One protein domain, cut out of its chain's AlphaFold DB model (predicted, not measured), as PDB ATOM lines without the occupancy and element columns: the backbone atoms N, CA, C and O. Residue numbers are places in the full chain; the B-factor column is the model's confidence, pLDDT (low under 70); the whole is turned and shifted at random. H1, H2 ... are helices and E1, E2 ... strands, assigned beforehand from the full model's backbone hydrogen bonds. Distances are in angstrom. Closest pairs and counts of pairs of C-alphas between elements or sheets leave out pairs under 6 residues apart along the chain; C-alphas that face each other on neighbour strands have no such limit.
ATOM      1  N   THR A 257      -6.118 -45.130 -13.066       35.53
ATOM      2  CA  THR A 257      -5.812 -43.703 -12.959       35.53
ATOM      3  C   THR A 257      -6.137 -43.247 -11.544       35.53
ATOM      4  O   THR A 257      -7.304 -43.071 -11.191       35.53
ATOM      5  N   VAL A 258      -5.107 -43.028 -10.726       38.72
ATOM      6  CA  VAL A 258      -5.287 -42.395  -9.418       38.72
ATOM      7  C   VAL A 258      -5.289 -40.887  -9.642       38.72
ATOM      8  O   VAL A 258      -4.263 -40.271  -9.937       38.72
ATOM      9  N   ARG A 259      -6.474 -40.281  -9.544       37.91
ATOM     10  CA  ARG A 259      -6.617 -38.824  -9.567       37.91
ATOM     11  C   ARG A 259      -6.228 -38.264  -8.208       37.91
ATOM     12  O   ARG A 259      -7.017 -38.332  -7.268       37.91
ATOM     13  N   LEU A 260      -5.045 -37.661  -8.118       43.50
ATOM     14  CA  LEU A 260      -4.714 -36.807  -6.984       43.50
ATOM     15  C   LEU A 260      -5.487 -35.484  -7.132       43.50
ATOM     16  O   LEU A 260      -5.139 -34.598  -7.912       43.50
ATOM     17  N   VAL A 261      -6.608 -35.401  -6.416       39.22
ATOM     18  CA  VAL A 261      -7.460 -34.208  -6.237       39.22
ATOM     19  C   VAL A 261      -6.665 -33.149  -5.428       39.22
ATOM     20  O   VAL A 261      -5.778 -33.523  -4.661       39.22
ATOM     21  N   PRO A 262      -6.861 -31.829  -5.646       48.69
ATOM     22  CA  PRO A 262      -5.791 -30.834  -5.650       48.69
ATOM     23  C   PRO A 262      -5.302 -30.523  -4.234       48.69
ATOM     24  O   PRO A 262      -5.915 -29.740  -3.512       48.69
ATOM     25  N   MET A 263      -4.182 -31.124  -3.847       52.75
ATOM     26  CA  MET A 263      -3.492 -30.814  -2.588       52.75
ATOM     27  C   MET A 263      -2.071 -30.292  -2.783       52.75
ATOM     28  O   MET A 263      -1.357 -30.067  -1.808       52.75
ATOM     29  N   LEU A 264      -1.656 -30.061  -4.029       62.72
ATOM     30  CA  LEU A 264      -0.456 -29.278  -4.275       62.72
ATOM     31  C   LEU A 264      -0.854 -27.812  -4.114       62.72
ATOM     32  O   LEU A 264      -1.534 -27.239  -4.968       62.72
ATOM     33  N   ASP A 265      -0.485 -27.232  -2.974       84.62
ATOM     34  CA  ASP A 265      -0.472 -25.783  -2.838       84.62
ATOM     35  C   ASP A 265       0.454 -25.175  -3.912       84.62
ATOM     36  O   ASP A 265       1.274 -25.850  -4.547       84.62
ATOM     37  N   THR A 266       0.291 -23.879  -4.174       83.88
ATOM     38  CA  THR A 266       1.096 -23.169  -5.181       83.88
ATOM     39  C   THR A 266       2.598 -23.287  -4.921       83.88
ATOM     40  O   THR A 266       3.385 -23.235  -5.861       83.88
ATOM     41  N   GLU A 267       2.991 -23.476  -3.660       89.56
ATOM     42  CA  GLU A 267       4.379 -23.642  -3.245       89.56
ATOM     43  C   GLU A 267       4.943 -25.000  -3.685       89.56
ATOM     44  O   GLU A 267       5.997 -25.049  -4.318       89.56
ATOM     45  N   LEU A 268       4.220 -26.096  -3.449       90.50
ATOM     46  CA  LEU A 268       4.596 -27.438  -3.889       90.50
ATOM     47  C   LEU A 268       4.657 -27.537  -5.411       90.50
ATOM     48  O   LEU A 268       5.537 -28.205  -5.950       90.50
ATOM     49  N   TYR A 269       3.752 -26.851  -6.110       87.81
ATOM     50  CA  TYR A 269       3.797 -26.785  -7.567       87.81
ATOM     51  C   TYR A 269       5.063 -26.075  -8.062       87.81
ATOM     52  O   TYR A 269       5.736 -26.565  -8.968       87.81
ATOM     53  N   GLN A 270       5.427 -24.952  -7.440       91.69
ATOM     54  CA  GLN A 270       6.645 -24.222  -7.785       91.69
ATOM     55  C   GLN A 270       7.906 -25.035  -7.460       91.69
ATOM     56  O   GLN A 270       8.833 -25.085  -8.264       91.69
ATOM     57  N   GLN A 271       7.927 -25.734  -6.324       93.81
ATOM     58  CA  GLN A 271       9.025 -26.625  -5.949       93.81
ATOM     59  C   GLN A 271       9.161 -27.813  -6.910       93.81
ATOM     60  O   GLN A 271      10.282 -28.171  -7.276       93.81
ATOM     61  N   LEU A 272       8.044 -28.384  -7.370       92.50
ATOM     62  CA  LEU A 272       8.049 -29.432  -8.390       92.50
ATOM     63  C   LEU A 272       8.591 -28.906  -9.726       92.50
ATOM     64  O   LEU A 272       9.424 -29.569 -10.338       92.50
ATOM     65  N   GLY A 273       8.179 -27.704 -10.139       89.25
ATOM     66  CA  GLY A 273       8.715 -27.023 -11.321       89.25
ATOM     67  C   GLY A 273      10.231 -26.832 -11.240       89.25
ATOM     68  O   GLY A 273      10.951 -27.242 -12.143       89.25
ATOM     69  N   ASN A 274      10.732 -26.341 -10.102       92.75
ATOM     70  CA  ASN A 274      12.169 -26.186  -9.856       92.75
ATOM     71  C   ASN A 274      12.923 -27.531  -9.863       92.75
ATOM     72  O   ASN A 274      14.117 -27.586 -10.160       92.75
ATOM     73  N   CYS A 275      12.252 -28.632  -9.503       91.25
ATOM     74  CA  CYS A 275      12.847 -29.967  -9.567       91.25
ATOM     75  C   CYS A 275      12.986 -30.491 -10.994       91.25
ATOM     76  O   CYS A 275      13.836 -31.352 -11.179       91.25
ATOM     77  N   LEU A 276      12.191 -29.981 -11.941       89.44
ATOM     78  CA  LEU A 276      12.182 -30.359 -13.358       89.44
ATOM     79  C   LEU A 276      13.089 -29.467 -14.232       89.44
ATOM     80  O   LEU A 276      13.240 -29.728 -15.424       89.44
ATOM     81  N   GLU A 277      13.670 -28.403 -13.667       82.81
ATOM     82  CA  GLU A 277      14.310 -27.316 -14.427       82.81
ATOM     83  C   GLU A 277      15.781 -27.525 -14.838       82.81
ATOM     84  O   GLU A 277      16.432 -26.602 -15.328       82.81
ATOM     85  N   PRO A 278      16.323 -28.745 -14.746       88.62
ATOM     86  CA  PRO A 278      17.116 -29.208 -15.880       88.62
ATOM     87  C   PRO A 278      16.477 -30.440 -16.534       88.62
ATOM     88  O   PRO A 278      16.047 -31.348 -15.824       88.62
ATOM     89  N   PRO A 279      16.444 -30.533 -17.876       70.75
ATOM     90  CA  PRO A 279      16.004 -31.755 -18.548       70.75
ATOM     91  C   PRO A 279      16.833 -32.957 -18.061       70.75
ATOM     92  O   PRO A 279      18.050 -32.839 -17.895       70.75
ATOM     93  N   GLY A 280      16.185 -34.096 -17.793       82.94
ATOM     94  CA  GLY A 280      16.826 -35.268 -17.177       82.94
ATOM     95  C   GLY A 280      16.772 -35.311 -15.639       82.94
ATOM     96  O   GLY A 280      17.447 -36.132 -15.018       82.94
ATOM     97  N   SER A 281      16.015 -34.412 -15.000       91.88
ATOM     98  CA  SER A 281      15.843 -34.353 -13.539       91.88
ATOM     99  C   SER A 281      14.565 -35.030 -13.026       91.88
ATOM    100  O   SER A 281      14.177 -34.848 -11.870       91.88
ATOM    101  N   GLU A 282      13.926 -35.877 -13.834       88.81
ATOM    102  CA  GLU A 282      12.672 -36.554 -13.491       88.81
ATOM    103  C   GLU A 282      12.812 -37.381 -12.207       88.81
ATOM    104  O   GLU A 282      11.922 -37.373 -11.363       88.81
ATOM    105  N   GLN A 283      13.972 -38.008 -11.990       87.25
ATOM    106  CA  GLN A 283      14.275 -38.753 -10.763       87.25
ATOM    107  C   GLN A 283      14.237 -37.857  -9.511       87.25
ATOM    108  O   GLN A 283      13.765 -38.274  -8.451       87.25
ATOM    109  N   LYS A 284      14.679 -36.598  -9.630       91.06
ATOM    110  CA  LYS A 284      14.628 -35.606  -8.547       91.06
ATOM    111  C   LYS A 284      13.187 -35.171  -8.276       91.06
ATOM    112  O   LYS A 284      12.790 -35.102  -7.114       91.06
ATOM    113  N   ALA A 285      12.399 -34.945  -9.325       91.38
ATOM    114  CA  ALA A 285      10.976 -34.634  -9.206       91.38
ATOM    115  C   ALA A 285      10.175 -35.801  -8.594       91.38
ATOM    116  O   ALA A 285       9.345 -35.581  -7.711       91.38
ATOM    117  N   CYS A 286      10.469 -37.047  -8.979       88.88
ATOM    118  CA  CYS A 286       9.871 -38.245  -8.388       88.88
ATOM    119  C   CYS A 286      10.222 -38.391  -6.903       88.88
ATOM    120  O   CYS A 286       9.335 -38.663  -6.095       88.88
ATOM    121  N   ARG A 287      11.490 -38.168  -6.524       92.50
ATOM    122  CA  ARG A 287      11.913 -38.187  -5.115       92.50
ATOM    123  C   ARG A 287      11.201 -37.107  -4.304       92.50
ATOM    124  O   ARG A 287      10.686 -37.404  -3.231       92.50
ATOM    125  N   PHE A 288      11.106 -35.894  -4.844       93.94
ATOM    126  CA  PHE A 288      10.380 -34.794  -4.214       93.94
ATOM    127  C   PHE A 288       8.897 -35.129  -4.001       93.94
ATOM    128  O   PHE A 288       8.396 -35.007  -2.887       93.94
ATOM    129  N   LEU A 289       8.200 -35.622  -5.032       91.88
ATOM    130  CA  LEU A 289       6.797 -36.030  -4.907       91.88
ATOM    131  C   LEU A 289       6.614 -37.134  -3.866       91.88
ATOM    132  O   LEU A 289       5.680 -37.062  -3.071       91.88
ATOM    133  N   ARG A 290       7.513 -38.121  -3.834       89.94
ATOM    134  CA  ARG A 290       7.488 -39.188  -2.829       89.94
ATOM    135  C   ARG A 290       7.586 -38.623  -1.415       89.94
ATOM    136  O   ARG A 290       6.747 -38.947  -0.583       89.94
ATOM    137  N   GLU A 291       8.550 -37.738  -1.169       92.94
ATOM    138  CA  GLU A 291       8.714 -37.098   0.139       92.94
ATOM    139  C   GLU A 291       7.495 -36.268   0.543       92.94
ATOM    140  O   GLU A 291       7.111 -36.269   1.710       92.94
ATOM    141  N   VAL A 292       6.877 -35.559  -0.402       92.00
ATOM    142  CA  VAL A 292       5.678 -34.755  -0.137       92.00
ATOM    143  C   VAL A 292       4.498 -35.649   0.234       92.00
ATOM    144  O   VAL A 292       3.816 -35.362   1.218       92.00
ATOM    145  N   LEU A 293       4.270 -36.739  -0.504       88.75
ATOM    146  CA  LEU A 293       3.201 -37.700  -0.213       88.75
ATOM    147  C   LEU A 293       3.411 -38.373   1.149       88.75
ATOM    148  O   LEU A 293       2.478 -38.465   1.945       88.75
ATOM    149  N   GLU A 294       4.641 -38.770   1.458       89.31
ATOM    150  CA  GLU A 294       4.963 -39.422   2.724       89.31
ATOM    151  C   GLU A 294       4.839 -38.456   3.911       89.31
ATOM    152  O   GLU A 294       4.137 -38.747   4.877       89.31
ATOM    153  N   LYS A 295       5.445 -37.264   3.822       92.00
ATOM    154  CA  LYS A 295       5.466 -36.292   4.928       92.00
ATOM    155  C   LYS A 295       4.121 -35.611   5.153       92.00
ATOM    156  O   LYS A 295       3.751 -35.378   6.300       92.00
ATOM    157  N   ARG A 296       3.411 -35.232   4.083       89.12
ATOM    158  CA  ARG A 296       2.159 -34.468   4.215       89.12
ATOM    159  C   ARG A 296       0.926 -35.349   4.315       89.12
ATOM    160  O   ARG A 296      -0.019 -34.951   4.987       89.12
ATOM    161  N   LEU A 297       0.917 -36.502   3.650       83.56
ATOM    162  CA  LEU A 297      -0.259 -37.374   3.616       83.56
ATOM    163  C   LEU A 297      -0.080 -38.648   4.448       83.56
ATOM    164  O   LEU A 297      -1.040 -39.398   4.593       83.56
ATOM    165  N   GLY A 298       1.115 -38.912   4.993       88.00
ATOM    166  CA  GLY A 298       1.397 -40.176   5.682       88.00
ATOM    167  C   GLY A 298       1.315 -41.385   4.745       88.00
ATOM    168  O   GLY A 298       1.161 -42.517   5.202       88.00
ATOM    169  N   LEU A 299       1.368 -41.151   3.428       86.00
ATOM    170  CA  LEU A 299       1.295 -42.197   2.420       86.00
ATOM    171  C   LEU A 299       2.695 -42.761   2.217       86.00
ATOM    172  O   LEU A 299       3.482 -42.248   1.420       86.00
ATOM    173  N   THR A 300       3.018 -43.811   2.962       84.38
ATOM    174  CA  THR A 300       4.204 -44.606   2.675       84.38
ATOM    175  C   THR A 300       3.941 -45.455   1.427       84.38
ATOM    176  O   THR A 300       2.795 -45.796   1.124       84.38
ATOM    177  N   PRO A 301       4.983 -45.851   0.677       70.50
ATOM    178  CA  PRO A 301       4.813 -46.730  -0.478       70.50
ATOM    179  C   PRO A 301       4.005 -47.992  -0.146       70.50
ATOM    180  O   PRO A 301       3.250 -48.457  -0.989       70.50
ATOM    181  N   GLY A 302       4.114 -48.511   1.082       67.88
ATOM    182  CA  GLY A 302       3.345 -49.665   1.547       67.88
ATOM    183  C   GLY A 302       1.840 -49.409   1.681       67.88
ATOM    184  O   GLY A 302       1.054 -50.278   1.316       67.88
ATOM    185  N   THR A 303       1.412 -48.226   2.137       60.72
ATOM    186  CA  THR A 303      -0.017 -47.943   2.366       60.72
ATOM    187  C   THR A 303      -0.793 -47.717   1.073       60.72
ATOM    188  O   THR A 303      -1.951 -48.122   0.986       60.72
ATOM    189  N   ILE A 304      -0.142 -47.173   0.040       53.38
ATOM    190  CA  ILE A 304      -0.754 -46.962  -1.282       53.38
ATOM    191  C   ILE A 304      -1.165 -48.304  -1.920       53.38
ATOM    192  O   ILE A 304      -2.219 -48.386  -2.545       53.38
ATOM    193  N   PHE A 305      -0.384 -49.373  -1.718       46.25
ATOM    194  CA  PHE A 305      -0.706 -50.711  -2.239       46.25
ATOM    195  C   PHE A 305      -1.627 -51.536  -1.322       46.25
ATOM    196  O   PHE A 305      -2.234 -52.505  -1.779       46.25
ATOM    197  N   GLU A 306      -1.750 -51.196  -0.035       42.81
ATOM    198  CA  GLU A 306      -2.697 -51.875   0.862       42.81
ATOM    199  C   GLU A 306      -4.134 -51.367   0.718       42.81
ATOM    200  O   GLU A 306      -5.070 -52.161   0.843       42.81
ATOM    201  N   GLU A 307      -4.334 -50.082   0.411       42.53
ATOM    202  CA  GLU A 307      -5.670 -49.559   0.096       42.53
ATOM    203  C   GLU A 307      -6.241 -50.173  -1.191       42.53
ATOM    204  O   GLU A 307      -7.443 -50.425  -1.264       42.53
ATOM    205  N   GLU A 308      -5.383 -50.533  -2.149       37.16
ATOM    206  CA  GLU A 308      -5.775 -51.218  -3.387       37.16
ATOM    207  C   GLU A 308      -6.332 -52.632  -3.137       37.16
ATOM    208  O   GLU A 308      -7.146 -53.119  -3.913       37.16
ATOM    209  N   LYS A 309      -5.979 -53.291  -2.021       39.41
ATOM    210  CA  LYS A 309      -6.564 -54.592  -1.638       39.41
ATOM    211  C   LYS A 309      -7.931 -54.486  -0.959       39.41
ATOM    212  O   LYS A 309      -8.569 -55.516  -0.733       39.41
ATOM    213  N   LYS A 310      -8.354 -53.282  -0.560       38.28
ATOM    214  CA  LYS A 310      -9.638 -53.043   0.121       38.28
ATOM    215  C   LYS A 310     -10.727 -52.498  -0.811       38.28
ATOM    216  O   LYS A 310     -11.871 -52.394  -0.363       38.28
ATOM    217  N   LEU A 311     -10.384 -52.174  -2.056       37.59
ATOM    218  CA  LEU A 311     -11.296 -51.769  -3.134       37.59
ATOM    219  C   LEU A 311     -11.529 -52.934  -4.105       37.59
ATOM    220  O   LEU A 311     -12.660 -53.007  -4.635       37.59
TER     221      LEU A 311
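Overview. This is residues 257 to 311 of the 311 residues of an uncharacterized protein of Cystoisospora suis (UniProt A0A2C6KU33). A helical hairpin makes the body: H2, the longest helix, folds back beside H1, and its residues 282 to 289 pack on H1. At the other end of H2 the chain turns off into the short H3, and two tails stick out, residues 257 to 262, of which 257 to 260 belong to E1, and residues 304 to 311, of which 304 to 307 belong to H3. The 55 printed residues hold, in order, E1, H1, H2 and H3; the class is mostly helix, and E1 pairs with no named strand. The whole is loose, with a radius of gyration of the C-alphas of 12.8 A, and elongated, spanning 39 by 22 by 22 A.

Arrangement. Start at H2, residues 282 to 297, which touches H1, residues 266 to 276, with residues 282 to 289 alone. Look at the closest C-alphas of this hairpin, those of Cys 275 and Ala 285, 5.0 A apart. The two helices run opposite ways at a shallow tilt of 28 degrees. H3, residues 301 to 307, is close to H2 but not clearly touching; their closest C-alphas, those of Glu 294 and Pro 301, are 8.0 A apart. H2 and H3 run the same way at a steep tilt of 58 degrees. H1 and H3 are apart, and E1, residues 257 to 260, is apart from H1, H2 and H3. In H1 and H2 every O i to N i+4 pair is within hydrogen-bond range; in H3, 2 of 3 are.

Along the chain. Find C-alpha 282 at (12.672, -36.554, -13.491); from there H2 runs 21.5 A to C-alpha 297 at (-0.259, -37.374, 3.616). H1 measures 15.5 A from C-alpha 266 to C-alpha 276, H3 10.9 A from 301 to 307, and E1 9.2 A from 257 to 260. C-alpha 307, where H3 ends, is at (-5.670, -49.559, 0.096).

Size, cuts and confidence. The two C-alphas farthest apart, those of Pro 278 and Lys 310, are 39.2 A from each other. The printed part has no cut, and its three links are tight. Look for pLDDT under 70 at residues 257 to 264 and 302 to 311; the mean of the printed part is 74.4.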